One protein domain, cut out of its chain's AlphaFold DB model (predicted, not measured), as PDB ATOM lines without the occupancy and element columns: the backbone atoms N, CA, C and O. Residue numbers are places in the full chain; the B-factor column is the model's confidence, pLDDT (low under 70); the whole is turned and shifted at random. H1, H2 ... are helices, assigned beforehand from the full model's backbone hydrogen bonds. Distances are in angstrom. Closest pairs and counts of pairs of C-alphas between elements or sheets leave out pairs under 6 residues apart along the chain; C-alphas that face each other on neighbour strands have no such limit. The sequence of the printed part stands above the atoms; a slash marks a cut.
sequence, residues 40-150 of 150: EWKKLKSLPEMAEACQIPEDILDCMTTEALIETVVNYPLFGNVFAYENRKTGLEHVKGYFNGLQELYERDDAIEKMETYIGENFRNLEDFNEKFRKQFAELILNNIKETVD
ATOM      1  N   GLU A  40      92.624 225.584 208.018       97.75
ATOM      2  CA  GLU A  40      92.673 224.269 208.649       97.75
ATOM      3  C   GLU A  40      93.263 224.365 210.058       97.75
ATOM      4  O   GLU A  40      92.684 223.825 210.999       97.75
ATOM      5  N   TRP A  41      94.337 225.141 210.235       98.25
ATOM      6  CA  TRP A  41      94.962 225.350 211.543       98.25
ATOM      7  C   TRP A  41      94.005 226.009 212.539       98.25
ATOM      8  O   TRP A  41      93.914 225.601 213.693       98.25
ATOM      9  N   LYS A  42      93.216 226.997 212.094       97.19
ATOM     10  CA  LYS A  42      92.216 227.679 212.941       97.19
ATOM     11  C   LYS A  42      91.116 226.740 213.448       97.19
ATOM     12  O   LYS A  42      90.404 227.084 214.401       97.19
ATOM     13  N   LYS A  43      90.924 225.580 212.811       98.06
ATOM     14  CA  LYS A  43      89.953 224.565 213.244       98.06
ATOM     15  C   LYS A  43      90.477 223.729 214.410       98.06
ATOM     16  O   LYS A  43      89.637 223.254 215.165       98.06
ATOM     17  N   LEU A  44      91.794 223.632 214.599       98.00
ATOM     18  CA  LEU A  44      92.424 222.949 215.731       98.00
ATOM     19  C   LEU A  44      92.186 223.770 217.009       98.00
ATOM     20  O   LEU A  44      92.519 224.956 217.072       98.00
ATOM     21  N   LYS A  45      91.532 223.175 218.009       97.00
ATOM     22  CA  LYS A  45      91.036 223.855 219.222       97.00
ATOM     23  C   LYS A  45      91.851 223.566 220.469       97.00
ATOM     24  O   LYS A  45      91.617 224.198 221.498       97.00
ATOM     25  N   SER A  46      92.793 222.635 220.396       97.75
ATOM     26  CA  SER A  46      93.597 222.232 221.540       97.75
ATOM     27  C   SER A  46      95.051 221.988 221.146       97.75
ATOM     28  O   SER A  46      95.355 221.695 219.991       97.75
ATOM     29  N   LEU A  47      95.959 222.106 222.119       96.50
ATOM     30  CA  LEU A  47      97.366 221.768 221.912       96.50
ATOM     31  C   LEU A  47      97.548 220.311 221.439       96.50
ATOM     32  O   LEU A  47      98.309 220.129 220.495       96.50
ATOM     33  N   PRO A  48      96.854 219.297 221.996       98.06
ATOM     34  CA  PRO A  48      96.921 217.935 221.468       98.06
ATOM     35  C   PRO A  48      96.532 217.825 219.989       98.06
ATOM     36  O   PRO A  48      97.237 217.171 219.237       98.06
ATOM     37  N   GLU A  49      95.470 218.506 219.542       98.31
ATOM     38  CA  GLU A  49      95.083 218.507 218.121       98.31
ATOM     39  C   GLU A  49      96.150 219.158 217.227       98.31
ATOM     40  O   GLU A  49      96.408 218.682 216.125       98.31
ATOM     41  N   MET A  50      96.789 220.234 217.699       98.38
ATOM     42  CA  MET A  50      97.895 220.875 216.977       98.38
ATOM     43  C   MET A  50      99.147 219.995 216.944       98.38
ATOM     44  O   MET A  50      99.794 219.907 215.906       98.38
ATOM     45  N   ALA A  51      99.481 219.346 218.059       98.06
ATOM     46  CA  ALA A  51     100.605 218.422 218.157       98.06
ATOM     47  C   ALA A  51     100.411 217.200 217.252       98.06
ATOM     48  O   ALA A  51     101.354 216.798 216.576       98.06
ATOM     49  N   GLU A  52      99.193 216.659 217.188       98.25
ATOM     50  CA  GLU A  52      98.835 215.553 216.295       98.25
ATOM     51  C   GLU A  52      99.008 215.950 214.824       98.25
ATOM     52  O   GLU A  52      99.653 215.246 214.055       98.25
ATOM     53  N   ALA A  53      98.525 217.138 214.441       98.06
ATOM     54  CA  ALA A  53      98.691 217.666 213.084       98.06
ATOM     55  C   ALA A  53     100.159 217.923 212.687       98.06
ATOM     56  O   ALA A  53     100.447 218.117 211.505       98.06
ATOM     57  N   CYS A  54     101.070 217.950 213.663       98.44
ATOM     58  CA  CYS A  54     102.497 218.159 213.455       98.44
ATOM     59  C   CYS A  54     103.340 216.890 213.681       98.44
ATOM     60  O   CYS A  54     104.564 217.003 213.714       98.44
ATOM     61  N   GLN A  55     102.737 215.705 213.849       98.69
ATOM     62  CA  GLN A  55     103.513 214.462 213.838       98.69
ATOM     63  C   GLN A  55     104.023 214.159 212.429       98.69
ATOM     64  O   GLN A  55     103.335 214.392 211.433       98.69
ATOM     65  N   ILE A  56     105.231 213.609 212.354       98.69
ATOM     66  CA  ILE A  56     105.801 213.092 211.109       98.69
ATOM     67  C   ILE A  56     105.324 211.639 210.960       98.69
ATOM     68  O   ILE A  56     105.471 210.880 211.916       98.69
ATOM     69  N   PRO A  57     104.749 211.213 209.825       97.94
ATOM     70  CA  PRO A  57     104.406 209.804 209.619       97.94
ATOM     71  C   PRO A  57     105.619 208.888 209.848       97.94
ATOM     72  O   PRO A  57     106.710 209.216 209.389       97.94
ATOM     73  N   GLU A  58     105.450 207.767 210.560       96.19
ATOM     74  CA  GLU A  58     106.564 206.871 210.942       96.19
ATOM     75  C   GLU A  58     107.353 206.370 209.722       96.19
ATOM     76  O   GLU A  58     108.579 206.397 209.715       96.19
ATOM     77  N   ASP A  59     106.654 206.028 208.637       94.12
ATOM     78  CA  ASP A  59     107.251 205.591 207.371       94.12
ATOM     79  C   ASP A  59     108.097 206.673 206.680       94.12
ATOM     80  O   ASP A  59     108.988 206.360 205.891       94.12
ATOM     81  N   ILE A  60     107.837 207.946 206.984       97.31
ATOM     82  CA  ILE A  60     108.666 209.073 206.557       97.31
ATOM     83  C   ILE A  60     109.811 209.281 207.545       97.31
ATOM     84  O   ILE A  60     110.955 209.385 207.111       97.31
ATOM     85  N   LEU A  61     109.511 209.341 208.846       98.00
ATOM     86  CA  LEU A  61     110.454 209.659 209.919       98.00
ATOM     87  C   LEU A  61     111.651 208.698 209.939       98.00
ATOM     88  O   LEU A  61     112.799 209.147 209.908       98.00
ATOM     89  N   ASP A  62     111.379 207.395 209.874       95.44
ATOM     90  CA  ASP A  62     112.390 206.327 209.871       95.44
ATOM     91  C   ASP A  62     113.284 206.368 208.619       95.44
ATOM     92  O   ASP A  62     114.393 205.834 208.588       95.44
ATOM     93  N   CYS A  63     112.792 207.012 207.562       96.69
ATOM     94  CA  CYS A  63     113.447 207.127 206.270       96.69
ATOM     95  C   CYS A  63     114.291 208.398 206.103       96.69
ATOM     96  O   CYS A  63     115.007 208.519 205.101       96.69
ATOM     97  N   MET A  64     114.201 209.362 207.025       98.44
ATOM     98  CA  MET A  64     114.886 210.651 206.901       98.44
ATOM     99  C   MET A  64     116.384 210.530 207.187       98.44
ATOM    100  O   MET A  64     116.796 209.857 208.133       98.44
ATOM    101  N   THR A  65     117.214 211.248 206.422       98.56
ATOM    102  CA  THR A  65     118.583 211.528 206.876       98.56
ATOM    103  C   THR A  65     118.555 212.433 208.103       98.56
ATOM    104  O   THR A  65     117.594 213.178 208.321       98.56
ATOM    105  N   THR A  66     119.631 212.421 208.888       98.75
ATOM    106  CA  THR A  66     119.763 213.305 210.050       98.75
ATOM    107  C   THR A  66     119.659 214.780 209.646       98.75
ATOM    108  O   THR A  66     119.001 215.549 210.336       98.75
ATOM    109  N   GLU A  67     120.206 215.191 208.496       98.75
ATOM    110  CA  GLU A  67     120.080 216.569 207.995       98.75
ATOM    111  C   GLU A  67     118.625 216.952 207.697       98.75
ATOM    112  O   GLU A  67     118.160 218.004 208.141       98.75
ATOM    113  N   ALA A  68     117.890 216.084 206.994       98.75
ATOM    114  CA  ALA A  68     116.480 216.306 206.691       98.75
ATOM    115  C   ALA A  68     115.638 216.371 207.974       98.75
ATOM    116  O   ALA A  68     114.751 217.223 208.104       98.75
ATOM    117  N   LEU A  69     115.929 215.497 208.942       98.88
ATOM    118  CA  LEU A  69     115.267 215.485 210.243       98.88
ATOM    119  C   LEU A  69     115.557 216.768 211.034       98.88
ATOM    120  O   LEU A  69     114.632 217.361 211.584       98.88
ATOM    121  N   ILE A  70     116.801 217.247 211.048       98.88
ATOM    122  CA  ILE A  70     117.174 218.499 211.720       98.88
ATOM    123  C   ILE A  70     116.395 219.678 211.145       98.88
ATOM    124  O   ILE A  70     115.778 220.431 211.901       98.88
ATOM    125  N   GLU A  71     116.375 219.830 209.821       98.69
ATOM    126  CA  GLU A  71     115.635 220.919 209.185       98.69
ATOM    127  C   GLU A  71     114.129 220.816 209.476       98.69
ATOM    128  O   GLU A  71     113.475 221.824 209.755       98.69
ATOM    129  N   THR A  72     113.583 219.597 209.500       98.81
ATOM    130  CA  THR A  72     112.187 219.323 209.880       98.81
ATOM    131  C   THR A  72     111.885 219.742 211.318       98.81
ATOM    132  O   THR A  72     110.863 220.383 211.582       98.81
ATOM    133  N   VAL A  73     112.772 219.397 212.254       98.75
ATOM    134  CA  VAL A  73     112.651 219.723 213.677       98.75
ATOM    135  C   VAL A  73     112.742 221.229 213.883       98.75
ATOM    136  O   VAL A  73     111.871 221.807 214.523       98.75
ATOM    137  N   VAL A  74     113.736 221.899 213.302       98.38
ATOM    138  CA  VAL A  74     113.908 223.357 213.419       98.38
ATOM    139  C   VAL A  74     112.725 224.121 212.805       98.38
ATOM    140  O   VAL A  74     112.379 225.217 213.269       98.38
ATOM    141  N   ASN A  75     112.061 223.528 211.806       97.94
ATOM    142  CA  ASN A  75     110.855 224.064 211.181       97.94
ATOM    143  C   ASN A  75     109.531 223.648 211.836       97.94
ATOM    144  O   ASN A  75     108.473 224.080 211.375       97.94
ATOM    145  N   TYR A  76     109.574 222.900 212.940       98.50
ATOM    146  CA  TYR A  76     108.396 222.425 213.662       98.50
ATOM    147  C   TYR A  76     107.388 223.550 213.973       98.50
ATOM    148  O   TYR A  76     107.760 224.520 214.633       98.50
ATOM    149  N   PRO A  77     106.099 223.454 213.581       98.06
ATOM    150  CA  PRO A  77     105.169 224.586 213.657       98.06
ATOM    151  C   PRO A  77     104.891 225.100 215.075       98.06
ATOM    152  O   PRO A  77     104.508 226.257 215.248       98.06
ATOM    153  N   LEU A  78     105.104 224.262 216.095       97.62
ATOM    154  CA  LEU A  78     104.903 224.598 217.507       97.62
ATOM    155  C   LEU A  78     106.221 224.822 218.270       97.62
ATOM    156  O   LEU A  78     106.215 224.785 219.500       97.62
ATOM    157  N   PHE A  79     107.348 225.078 217.589       97.50
ATOM    158  CA  PHE A  79     108.646 225.309 218.254       97.50
ATOM    159  C   PHE A  79     108.576 226.434 219.308       97.50
ATOM    160  O   PHE A  79     109.255 226.387 220.334       97.50
ATOM    161  N   GLY A  80     107.699 227.422 219.087       96.19
ATOM    162  CA  GLY A  80     107.443 228.531 220.006       96.19
ATOM    163  C   GLY A  80     107.017 228.095 221.412       96.19
ATOM    164  O   GLY A  80     107.307 228.803 222.377       96.19
ATOM    165  N   ASN A  81     106.403 226.915 221.556       97.06
ATOM    166  CA  ASN A  81     105.938 226.395 222.844       97.06
ATOM    167  C   ASN A  81     107.080 226.176 223.841       97.06
ATOM    168  O   ASN A  81     106.863 226.303 225.043       97.06
ATOM    169  N   VAL A  82     108.305 225.925 223.365       97.69
ATOM    170  CA  VAL A  82     109.495 225.835 224.226       97.69
ATOM    171  C   VAL A  82     109.723 227.132 225.003       97.69
ATOM    172  O   VAL A  82     110.107 227.106 226.171       97.69
ATOM    173  N   PHE A  83     109.463 228.277 224.371       95.56
ATOM    174  CA  PHE A  83     109.719 229.597 224.945       95.56
ATOM    175  C   PHE A  83     108.579 230.110 225.837       95.56
ATOM    176  O   PHE A  83     108.714 231.178 226.426       95.56
ATOM    177  N   ALA A  84     107.472 229.366 225.959       95.12
ATOM    178  CA  ALA A  84     106.364 229.711 226.852       95.12
ATOM    179  C   ALA A  84     106.647 229.371 228.330       95.12
ATOM    180  O   ALA A  84     105.912 229.806 229.215       95.12
ATOM    181  N   TYR A  85     107.703 228.598 228.600       94.81
ATOM    182  CA  TYR A  85     108.122 228.195 229.940       94.81
ATOM    183  C   TYR A  85     109.178 229.149 230.507       94.81
ATOM    184  O   TYR A  85     110.019 229.667 229.774       94.81
ATOM    185  N   GLU A  86     109.201 229.313 231.834       92.88
ATOM    186  CA  GLU A  86     110.248 230.088 232.523       92.88
ATOM    187  C   GLU A  86     111.645 229.494 232.291       92.88
ATOM    188  O   GLU A  86     112.627 230.214 232.106       92.88
ATOM    189  N   ASN A  87     111.729 228.161 232.274       95.44
ATOM    190  CA  ASN A  87     112.945 227.425 231.980       95.44
ATOM    191  C   ASN A  87     112.861 226.796 230.584       95.44
ATOM    192  O   ASN A  87     112.020 225.935 230.324       95.44
ATOM    193  N   ARG A  88     113.785 227.185 229.700       94.56
ATOM    194  CA  ARG A  88     113.821 226.693 228.315       94.56
ATOM    195  C   ARG A  88     114.089 225.191 228.208       94.56
ATOM    196  O   ARG A  88     113.513 224.561 227.332       94.56
ATOM    197  N   LYS A  89     114.909 224.603 229.088       95.94
ATOM    198  CA  LYS A  89     115.132 223.145 229.102       95.94
ATOM    199  C   LYS A  89     113.845 222.415 229.467       95.94
ATOM    200  O   LYS A  89     113.460 221.496 228.764       95.94
ATOM    201  N   THR A  90     113.125 222.884 230.488       96.94
ATOM    202  CA  THR A  90     111.802 222.343 230.833       96.94
ATOM    203  C   THR A  90     110.833 222.442 229.655       96.94
ATOM    204  O   THR A  90     110.161 221.465 229.343       96.94
ATOM    205  N   GLY A  91     110.798 223.584 228.962       98.06
ATOM    206  CA  GLY A  91     109.998 223.732 227.747       98.06
ATOM    207  C   GLY A  91     110.385 222.733 226.655       98.06
ATOM    208  O   GLY A  91     109.506 222.107 226.071       98.06
ATOM    209  N   LEU A  92     111.683 222.530 226.415       98.50
ATOM    210  CA  LEU A  92     112.176 221.556 225.443       98.50
ATOM    211  C   LEU A  92     111.776 220.121 225.807       98.50
ATOM    212  O   LEU A  92     111.258 219.422 224.942       98.50
ATOM    213  N   GLU A  93     111.937 219.708 227.067       97.75
ATOM    214  CA  GLU A  93     111.509 218.380 227.534       97.75
ATOM    215  C   GLU A  93     110.004 218.170 227.343       97.75
ATOM    216  O   GLU A  93     109.567 217.119 226.875       97.75
ATOM    217  N   HIS A  94     109.193 219.191 227.637       97.88
ATOM    218  CA  HIS A  94     107.756 219.129 227.395       97.88
ATOM    219  C   HIS A  94     107.430 218.953 225.910       97.88
ATOM    220  O   HIS A  94     106.615 218.094 225.584       97.88
ATOM    221  N   VAL A  95     108.059 219.730 225.017       98.50
ATOM    222  CA  VAL A  95     107.832 219.609 223.566       98.50
ATOM    223  C   VAL A  95     108.308 218.257 223.035       98.50
ATOM    224  O   VAL A  95     107.571 217.605 222.298       98.50
ATOM    225  N   LYS A  96     109.490 217.793 223.454       98.50
ATOM    226  CA  LYS A  96     110.009 216.458 223.128       98.50
ATOM    227  C   LYS A  96     109.048 215.355 223.581       98.50
ATOM    228  O   LYS A  96     108.877 214.369 222.875       98.50
ATOM    229  N   GLY A  97     108.358 215.534 224.707       98.25
ATOM    230  CA  GLY A  97     107.379 214.572 225.218       98.25
ATOM    231  C   GLY A  97     106.195 214.283 224.285       98.25
ATOM    232  O   GLY A  97     105.569 213.238 224.435       98.25
ATOM    233  N   TYR A  98     105.887 215.162 223.323       98.06
ATOM    234  CA  TYR A  98     104.754 214.980 222.406       98.06
ATOM    235  C   TYR A  98     105.089 215.148 220.918       98.06
ATOM    236  O   TYR A  98     104.181 215.076 220.097       98.06
ATOM    237  N   PHE A  99     106.346 215.394 220.543       98.75
ATOM    238  CA  PHE A  99     106.754 215.562 219.146       98.75
ATOM    239  C   PHE A  99     107.773 214.498 218.736       98.75
ATOM    240  O   PHE A  99     108.917 214.524 219.194       98.75
ATOM    241  N   ASN A 100     107.367 213.601 217.835       98.75
ATOM    242  CA  ASN A 100     108.189 212.471 217.411       98.75
ATOM    243  C   ASN A 100     109.490 212.859 216.691       98.75
ATOM    244  O   ASN A 100     110.492 212.176 216.861       98.75
ATOM    245  N   GLY A 101     109.542 213.989 215.979       98.69
ATOM    246  CA  GLY A 101     110.780 214.443 215.335       98.69
ATOM    247  C   GLY A 101     111.895 214.783 216.331       98.69
ATOM    248  O   GLY A 101     113.057 214.463 216.096       98.69
ATOM    249  N   LEU A 102     111.554 215.390 217.477       98.69
ATOM    250  CA  LEU A 102     112.526 215.600 218.557       98.69
ATOM    251  C   LEU A 102     112.895 214.292 219.252       98.69
ATOM    252  O   LEU A 102     114.026 214.161 219.695       98.69
ATOM    253  N   GLN A 103     111.963 213.352 219.387       98.69
ATOM    254  CA  GLN A 103     112.265 212.045 219.975       98.69
ATOM    255  C   GLN A 103     113.291 211.314 219.107       98.69
ATOM    256  O   GLN A 103     114.353 210.972 219.607       98.69
ATOM    257  N   GLU A 104     113.035 211.214 217.802       98.69
ATOM    258  CA  GLU A 104     113.922 210.542 216.851       98.69
ATOM    259  C   GLU A 104     115.297 211.209 216.748       98.69
ATOM    260  O   GLU A 104     116.320 210.529 216.725       98.69
ATOM    261  N   LEU A 105     115.357 212.547 216.728       98.69
ATOM    262  CA  LEU A 105     116.632 213.263 216.620       98.69
ATOM    263  C   LEU A 105     117.563 212.975 217.807       98.69
ATOM    264  O   LEU A 105     118.778 212.976 217.637       98.69
ATOM    265  N   TYR A 106     117.012 212.726 218.998       98.12
ATOM    266  CA  TYR A 106     117.806 212.394 220.185       98.12
ATOM    267  C   TYR A 106     118.370 210.971 220.159       98.12
ATOM    268  O   TYR A 106     119.313 210.697 220.891       98.12
ATOM    269  N   GLU A 107     117.832 210.098 219.308       97.31
ATOM    270  CA  GLU A 107     118.303 208.722 219.132       97.31
ATOM    271  C   GLU A 107     119.325 208.596 217.981       97.31
ATOM    272  O   GLU A 107     119.816 207.505 217.692       97.31
ATOM    273  N   ARG A 108     119.653 209.695 217.282       97.69
ATOM    274  CA  ARG A 108     120.615 209.704 216.168       97.69
ATOM    275  C   ARG A 108     122.039 209.942 216.675       97.69
ATOM    276  O   ARG A 108     122.367 211.038 217.126       97.69
ATOM    277  N   ASP A 109     122.909 208.945 216.504       97.38
ATOM    278  CA  ASP A 109     124.322 208.994 216.919       97.38
ATOM    279  C   ASP A 109     125.103 210.182 216.320       97.38
ATOM    280  O   ASP A 109     126.024 210.711 216.944       97.38
ATOM    281  N   ASP A 110     124.743 210.623 215.111       98.31
ATOM    282  CA  ASP A 110     125.392 211.731 214.402       98.31
ATOM    283  C   ASP A 110     124.695 213.092 214.606       98.31
ATOM    284  O   ASP A 110     125.112 214.096 214.022       98.31
ATOM    285  N   ALA A 111     123.672 213.173 215.469       98.31
ATOM    286  CA  ALA A 111     122.871 214.386 215.663       98.31
ATOM    287  C   ALA A 111     123.710 215.609 216.050       98.31
ATOM    288  O   ALA A 111     123.482 216.696 215.520       98.31
ATOM    289  N   ILE A 112     124.691 215.451 216.948       98.50
ATOM    290  CA  ILE A 112     125.547 216.558 217.406       98.50
ATOM    291  C   ILE A 112     126.330 217.155 216.229       98.50
ATOM    292  O   ILE A 112     126.258 218.364 216.002       98.50
ATOM    293  N   GLU A 113     127.034 216.317 215.462       98.50
ATOM    294  CA  GLU A 113     127.852 216.748 214.317       98.50
ATOM    295  C   GLU A 113     126.992 217.452 213.255       98.50
ATOM    296  O   GLU A 113     127.337 218.527 212.743       98.50
ATOM    297  N   LYS A 114     125.835 216.866 212.935       98.62
ATOM    298  CA  LYS A 114     124.940 217.392 211.902       98.62
ATOM    299  C   LYS A 114     124.255 218.685 212.335       98.62
ATOM    300  O   LYS A 114     124.130 219.601 211.524       98.62
ATOM    301  N   MET A 115     123.881 218.815 213.608       98.50
ATOM    302  CA  MET A 115     123.316 220.049 214.167       98.50
ATOM    303  C   MET A 115     124.330 221.196 214.167       98.50
ATOM    304  O   MET A 115     123.973 222.323 213.826       98.50
ATOM    305  N   GLU A 116     125.592 220.933 214.523       98.31
ATOM    306  CA  GLU A 116     126.656 221.944 214.471       98.31
ATOM    307  C   GLU A 116     126.849 222.476 213.050       98.31
ATOM    308  O   GLU A 116     126.885 223.694 212.840       98.31
ATOM    309  N   THR A 117     126.899 221.563 212.078       98.31
ATOM    310  CA  THR A 117     126.967 221.893 210.650       98.31
ATOM    311  C   THR A 117     125.761 222.733 210.228       98.31
ATOM    312  O   THR A 117     125.931 223.850 209.737       98.31
ATOM    313  N   TYR A 118     124.543 222.258 210.510       97.62
ATOM    314  CA  TYR A 118     123.301 222.938 210.146       97.62
ATOM    315  C   TYR A 118     123.227 224.360 210.718       97.62
ATOM    316  O   TYR A 118     122.914 225.305 209.991       97.62
ATOM    317  N   ILE A 119     123.549 224.544 212.005       97.06
ATOM    318  CA  ILE A 119     123.524 225.865 212.647       97.06
ATOM    319  C   ILE A 119     124.574 226.791 212.027       97.06
ATOM    320  O   ILE A 119     124.300 227.971 211.775       97.06
ATOM    321  N   GLY A 120     125.774 226.258 211.782       95.62
ATOM    322  CA  GLY A 120     126.883 226.985 211.176       95.62
ATOM    323  C   GLY A 120     126.601 227.434 209.744       95.62
ATOM    324  O   GLY A 120     127.110 228.473 209.333       95.62
ATOM    325  N   GLU A 121     125.793 226.695 208.989       94.19
ATOM    326  CA  GLU A 121     125.433 227.010 207.604       94.19
ATOM    327  C   GLU A 121     124.219 227.936 207.500       94.19
ATOM    328  O   GLU A 121     124.290 228.943 206.793       94.19
ATOM    329  N   ASN A 122     123.151 227.657 208.249       92.81
ATOM    330  CA  ASN A 122     121.846 228.294 208.045       92.81
ATOM    331  C   ASN A 122     121.645 229.593 208.838       92.81
ATOM    332  O   ASN A 122     120.829 230.425 208.453       92.81
ATOM    333  N   PHE A 123     122.415 229.836 209.908       91.38
ATOM    334  CA  PHE A 123     122.198 230.994 210.792       91.38
ATOM    335  C   PHE A 123     123.388 231.964 210.890       91.38
ATOM    336  O   PHE A 123     123.636 232.559 211.950       91.38
ATOM    337  N   ARG A 124     124.143 232.128 209.792       79.31
ATOM    338  CA  ARG A 124     125.305 233.040 209.715       79.31
ATOM    339  C   ARG A 124     124.915 234.518 209.710       79.31
ATOM    340  O   ARG A 124     125.581 235.310 210.368       79.31
ATOM    341  N   ASN A 125     123.832 234.870 209.015       77.69
ATOM    342  CA  ASN A 125     123.352 236.246 208.861       77.69
ATOM    343  C   ASN A 125     121.880 236.324 209.281       77.69
ATOM    344  O   ASN A 125     121.000 235.904 208.538       77.69
ATOM    345  N   LEU A 126     121.618 236.831 210.487       78.44
ATOM    346  CA  LEU A 126     120.268 236.921 211.044       78.44
ATOM    347  C   LEU A 126     119.745 238.355 210.965       78.44
ATOM    348  O   LEU A 126     120.038 239.171 211.838       78.44
ATOM    349  N   GLU A 127     118.950 238.643 209.940       76.75
ATOM    350  CA  GLU A 127     118.166 239.885 209.859       76.75
ATOM    351  C   GLU A 127     116.704 239.660 210.277       76.75
ATOM    352  O   GLU A 127     116.067 240.557 210.831       76.75
ATOM    353  N   ASP A 128     116.187 238.443 210.083       82.19
ATOM    354  CA  ASP A 128     114.816 238.063 210.418       82.19
ATOM    355  C   ASP A 128     114.686 237.652 211.900       82.19
ATOM    356  O   ASP A 128     115.451 236.842 212.440       82.19
ATOM    357  N   PHE A 129     113.686 238.221 212.573       80.56
ATOM    358  CA  PHE A 129     113.368 237.923 213.966       80.56
ATOM    359  C   PHE A 129     112.965 236.459 214.176       80.56
ATOM    360  O   PHE A 129     113.407 235.858 215.151       80.56
ATOM    361  N   ASN A 130     112.181 235.865 213.276       83.88
ATOM    362  CA  ASN A 130     111.780 234.461 213.354       83.88
ATOM    363  C   ASN A 130     112.990 233.532 213.222       83.88
ATOM    364  O   ASN A 130     113.128 232.603 214.019       83.88
ATOM    365  N   GLU A 131     113.916 233.836 212.310       88.81
ATOM    366  CA  GLU A 131     115.169 233.083 212.156       88.81
ATOM    367  C   GLU A 131     116.015 233.114 213.436       88.81
ATOM    368  O   GLU A 131     116.621 232.118 213.832       88.81
ATOM    369  N   LYS A 132     115.980 234.226 214.183       91.62
ATOM    370  CA  LYS A 132     116.630 234.307 215.498       91.62
ATOM    371  C   LYS A 132     116.008 233.358 216.530       91.62
ATOM    372  O   LYS A 132     116.740 232.840 217.379       91.62
ATOM    373  N   PHE A 133     114.692 233.133 216.522       92.69
ATOM    374  CA  PHE A 133     114.086 232.141 217.422       92.69
ATOM    375  C   PHE A 133     114.371 230.715 216.973       92.69
ATOM    376  O   PHE A 133     114.642 229.873 217.828       92.69
ATOM    377  N   ARG A 134     114.383 230.454 215.661       95.38
ATOM    378  CA  ARG A 134     114.775 229.146 215.121       95.38
ATOM    379  C   ARG A 134     116.208 228.792 215.498       95.38
ATOM    380  O   ARG A 134     116.436 227.702 216.010       95.38
ATOM    381  N   LYS A 135     117.143 229.740 215.378       96.25
ATOM    382  CA  LYS A 135     118.519 229.558 215.857       96.25
ATOM    383  C   LYS A 135     118.564 229.221 217.345       96.25
ATOM    384  O   LYS A 135     119.196 228.247 217.726       96.25
ATOM    385  N   GLN A 136     117.875 229.995 218.186       96.44
ATOM    386  CA  GLN A 136     117.849 229.735 219.631       96.44
ATOM    387  C   GLN A 136     117.257 228.366 219.970       96.44
ATOM    388  O   GLN A 136     117.701 227.732 220.923       96.44
ATOM    389  N   PHE A 137     116.250 227.923 219.219       98.12
ATOM    390  CA  PHE A 137     115.663 226.601 219.378       98.12
ATOM    391  C   PHE A 137     116.654 225.502 218.967       98.12
ATOM    392  O   PHE A 137     116.885 224.583 219.748       98.12
ATOM    393  N   ALA A 138     117.321 225.646 217.817       98.44
ATOM    394  CA  ALA A 138     118.359 224.722 217.361       98.44
ATOM    395  C   ALA A 138     119.537 224.632 218.350       98.44
ATOM    396  O   ALA A 138     119.957 223.541 218.728       98.44
ATOM    397  N   GLU A 139     120.038 225.770 218.839       98.12
ATOM    398  CA  GLU A 139     121.107 225.822 219.843       98.12
ATOM    399  C   GLU A 139     120.679 225.187 221.172       98.12
ATOM    400  O   GLU A 139     121.481 224.528 221.832       98.12
ATOM    401  N   LEU A 140     119.421 225.368 221.584       98.44
ATOM    402  CA  LEU A 140     118.896 224.740 222.793       98.44
ATOM    403  C   LEU A 140     118.855 223.213 222.660       98.44
ATOM    404  O   LEU A 140     119.263 222.531 223.597       98.44
ATOM    405  N   ILE A 141     118.405 222.695 221.510       98.56
ATOM    406  CA  ILE A 141     118.417 221.256 221.209       98.56
ATOM    407  C   ILE A 141     119.851 220.725 221.258       98.56
ATOM    408  O   ILE A 141     120.123 219.796 222.009       98.56
ATOM    409  N   LEU A 142     120.775 221.346 220.517       98.62
ATOM    410  CA  LEU A 142     122.174 220.911 220.446       98.62
ATOM    411  C   LEU A 142     122.828 220.840 221.832       98.62
ATOM    412  O   LEU A 142     123.490 219.859 222.160       98.62
ATOM    413  N   ASN A 143     122.647 221.879 222.650       98.12
ATOM    414  CA  ASN A 143     123.233 221.917 223.987       98.12
ATOM    415  C   ASN A 143     122.627 220.856 224.913       98.12
ATOM    416  O   ASN A 143     123.357 220.266 225.699       98.12
ATOM    417  N   ASN A 144     121.319 220.595 224.818       97.88
ATOM    418  CA  ASN A 144     120.677 219.555 225.620       97.88
ATOM    419  C   ASN A 144     121.150 218.150 225.201       97.88
ATOM    420  O   ASN A 144     121.538 217.385 226.074       97.88
ATOM    421  N   ILE A 145     121.246 217.850 223.896       96.88
ATOM    422  CA  ILE A 145     121.781 216.559 223.417       96.88
ATOM    423  C   ILE A 145     123.205 216.331 223.949       96.88
ATOM    424  O   ILE A 145     123.490 215.263 224.486       96.88
ATOM    425  N   LYS A 146     124.084 217.341 223.878       96.94
ATOM    426  CA  LYS A 146     125.453 217.247 224.422       96.94
ATOM    427  C   LYS A 146     125.471 216.885 225.909       96.94
ATOM    428  O   LYS A 146     126.193 215.981 226.300       96.94
ATOM    429  N   GLU A 147     124.632 217.537 226.710       94.69
ATOM    430  CA  GLU A 147     124.526 217.262 228.149       94.69
ATOM    431  C   GLU A 147     123.973 215.865 228.476       94.69
ATOM    432  O   GLU A 147     124.173 215.392 229.590       94.69
ATOM    433  N   THR A 148     123.249 215.219 227.555       87.94
ATOM    434  CA  THR A 148     122.710 213.861 227.766       87.94
ATOM    435  C   THR A 148     123.683 212.736 227.413       87.94
ATOM    436  O   THR A 148     123.434 211.593 227.792       87.94
ATOM    437  N   VAL A 149     124.760 213.042 226.680       81.44
ATOM    438  CA  VAL A 149     125.777 212.069 226.237       81.44
ATOM    439  C   VAL A 149     127.017 212.070 227.152       81.44
ATOM    440  O   VAL A 149     127.767 211.092 227.149       81.44
ATOM    441  N   ASP A 150     127.205 213.128 227.951       55.16
ATOM    442  CA  ASP A 150     128.238 213.250 228.999       55.16
ATOM    443  C   ASP A 150     127.889 212.464 230.283       55.16
ATOM    444  O   ASP A 150     128.817 211.855 230.875       55.16
TER     445      ASP A 150
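This is residues 40 to 150 of the 150 residues of an uncharacterized protein of Clostridiales bacterium (UniProt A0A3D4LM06). A small body of helices H4 to H9 has the long helix H9 paired with H8 in an antiparallel hairpin, while the shorter H4, H5 and H6 pack on H9 at steep angles and H7 packs on H4. From this body an arm of residues 40 to 53, with the short helices H1 and H2, sticks out, and H3 lies at the edge near H7. The printed part has 111 residues with nine named helices, H1 to H9 in order along the chain, and no named strand; the class is all helix. The whole is compact, with a radius of gyration of the C-alphas of 13.8 A and spans of 38 by 34 by 25 A.

H1, residues 40 to 43, begins with C-alpha 40 at (92.673, 224.269, 208.649). H2 is residues 47 to 53 and H3 residues 58 to 61. H4, residues 66 to 74, is 12.1 A long and begins with C-alpha 66 at (119.763, 213.305, 210.050). H5 is residues 79 to 84, H6 residues 88 to 96 at 12.1 A, and H7 residues 100 to 106. H8, residues 111 to 122, measures 15.9 A. H9, residues 129 to 149, measures 31.2 A and ends with C-alpha 149 at (125.777, 212.069, 226.237).

H9 is the hub, touching four helices. H8 and H9 form a helical hairpin at a shallow tilt of 20 degrees, opposite ways; their closest C-alphas, of Ile 112 and Leu 142, are 6.3 A apart. With residues 133 to 137 alone H9 touches H5, about perpendicular at 84 degrees, closest at the C-alphas of Phe 79 and Phe 137, 7.2 A. With residues 140 to 144 alone it touches H6, also at 84 degrees, closest at the C-alphas of Lys 89 and Asn 144, 7.5 A. H5 and H6 form a helical hairpin at a steep tilt of 44 degrees, the closest C-alphas, of Val 82 and Gly 91, being 4.1 A apart. H4 touches H7 at a steep tilt of 56 degrees, closest at the C-alphas of Val 73 and Gly 101, 5.8 A. H3 is close to H7 but not clearly touching, with the C-alphas of Leu 61 and Gly 101 at 7.2 A. H1 and H2 are close but not clearly touching, with the C-alphas of Trp 41 and Met 50 at 7.6 A, and both are apart from H4 to H9. Every O i to N i+4 pair is within hydrogen-bond range in H2, H4, H6, H7, H8 and H9; in H5 0 of 2 are, beside 3 of 3 O i to N i+3 pairs, and H1 and H3 are too short for an O i to N i+4 pair.

The two C-alphas farthest apart, of Lys 43 and Asp 150, are 42.9 A apart. The printed part has no cut and no long link; H8 to H9 is short, the others tight. The mean pLDDT of the printed part is 95.6, and residue 150 is under 70.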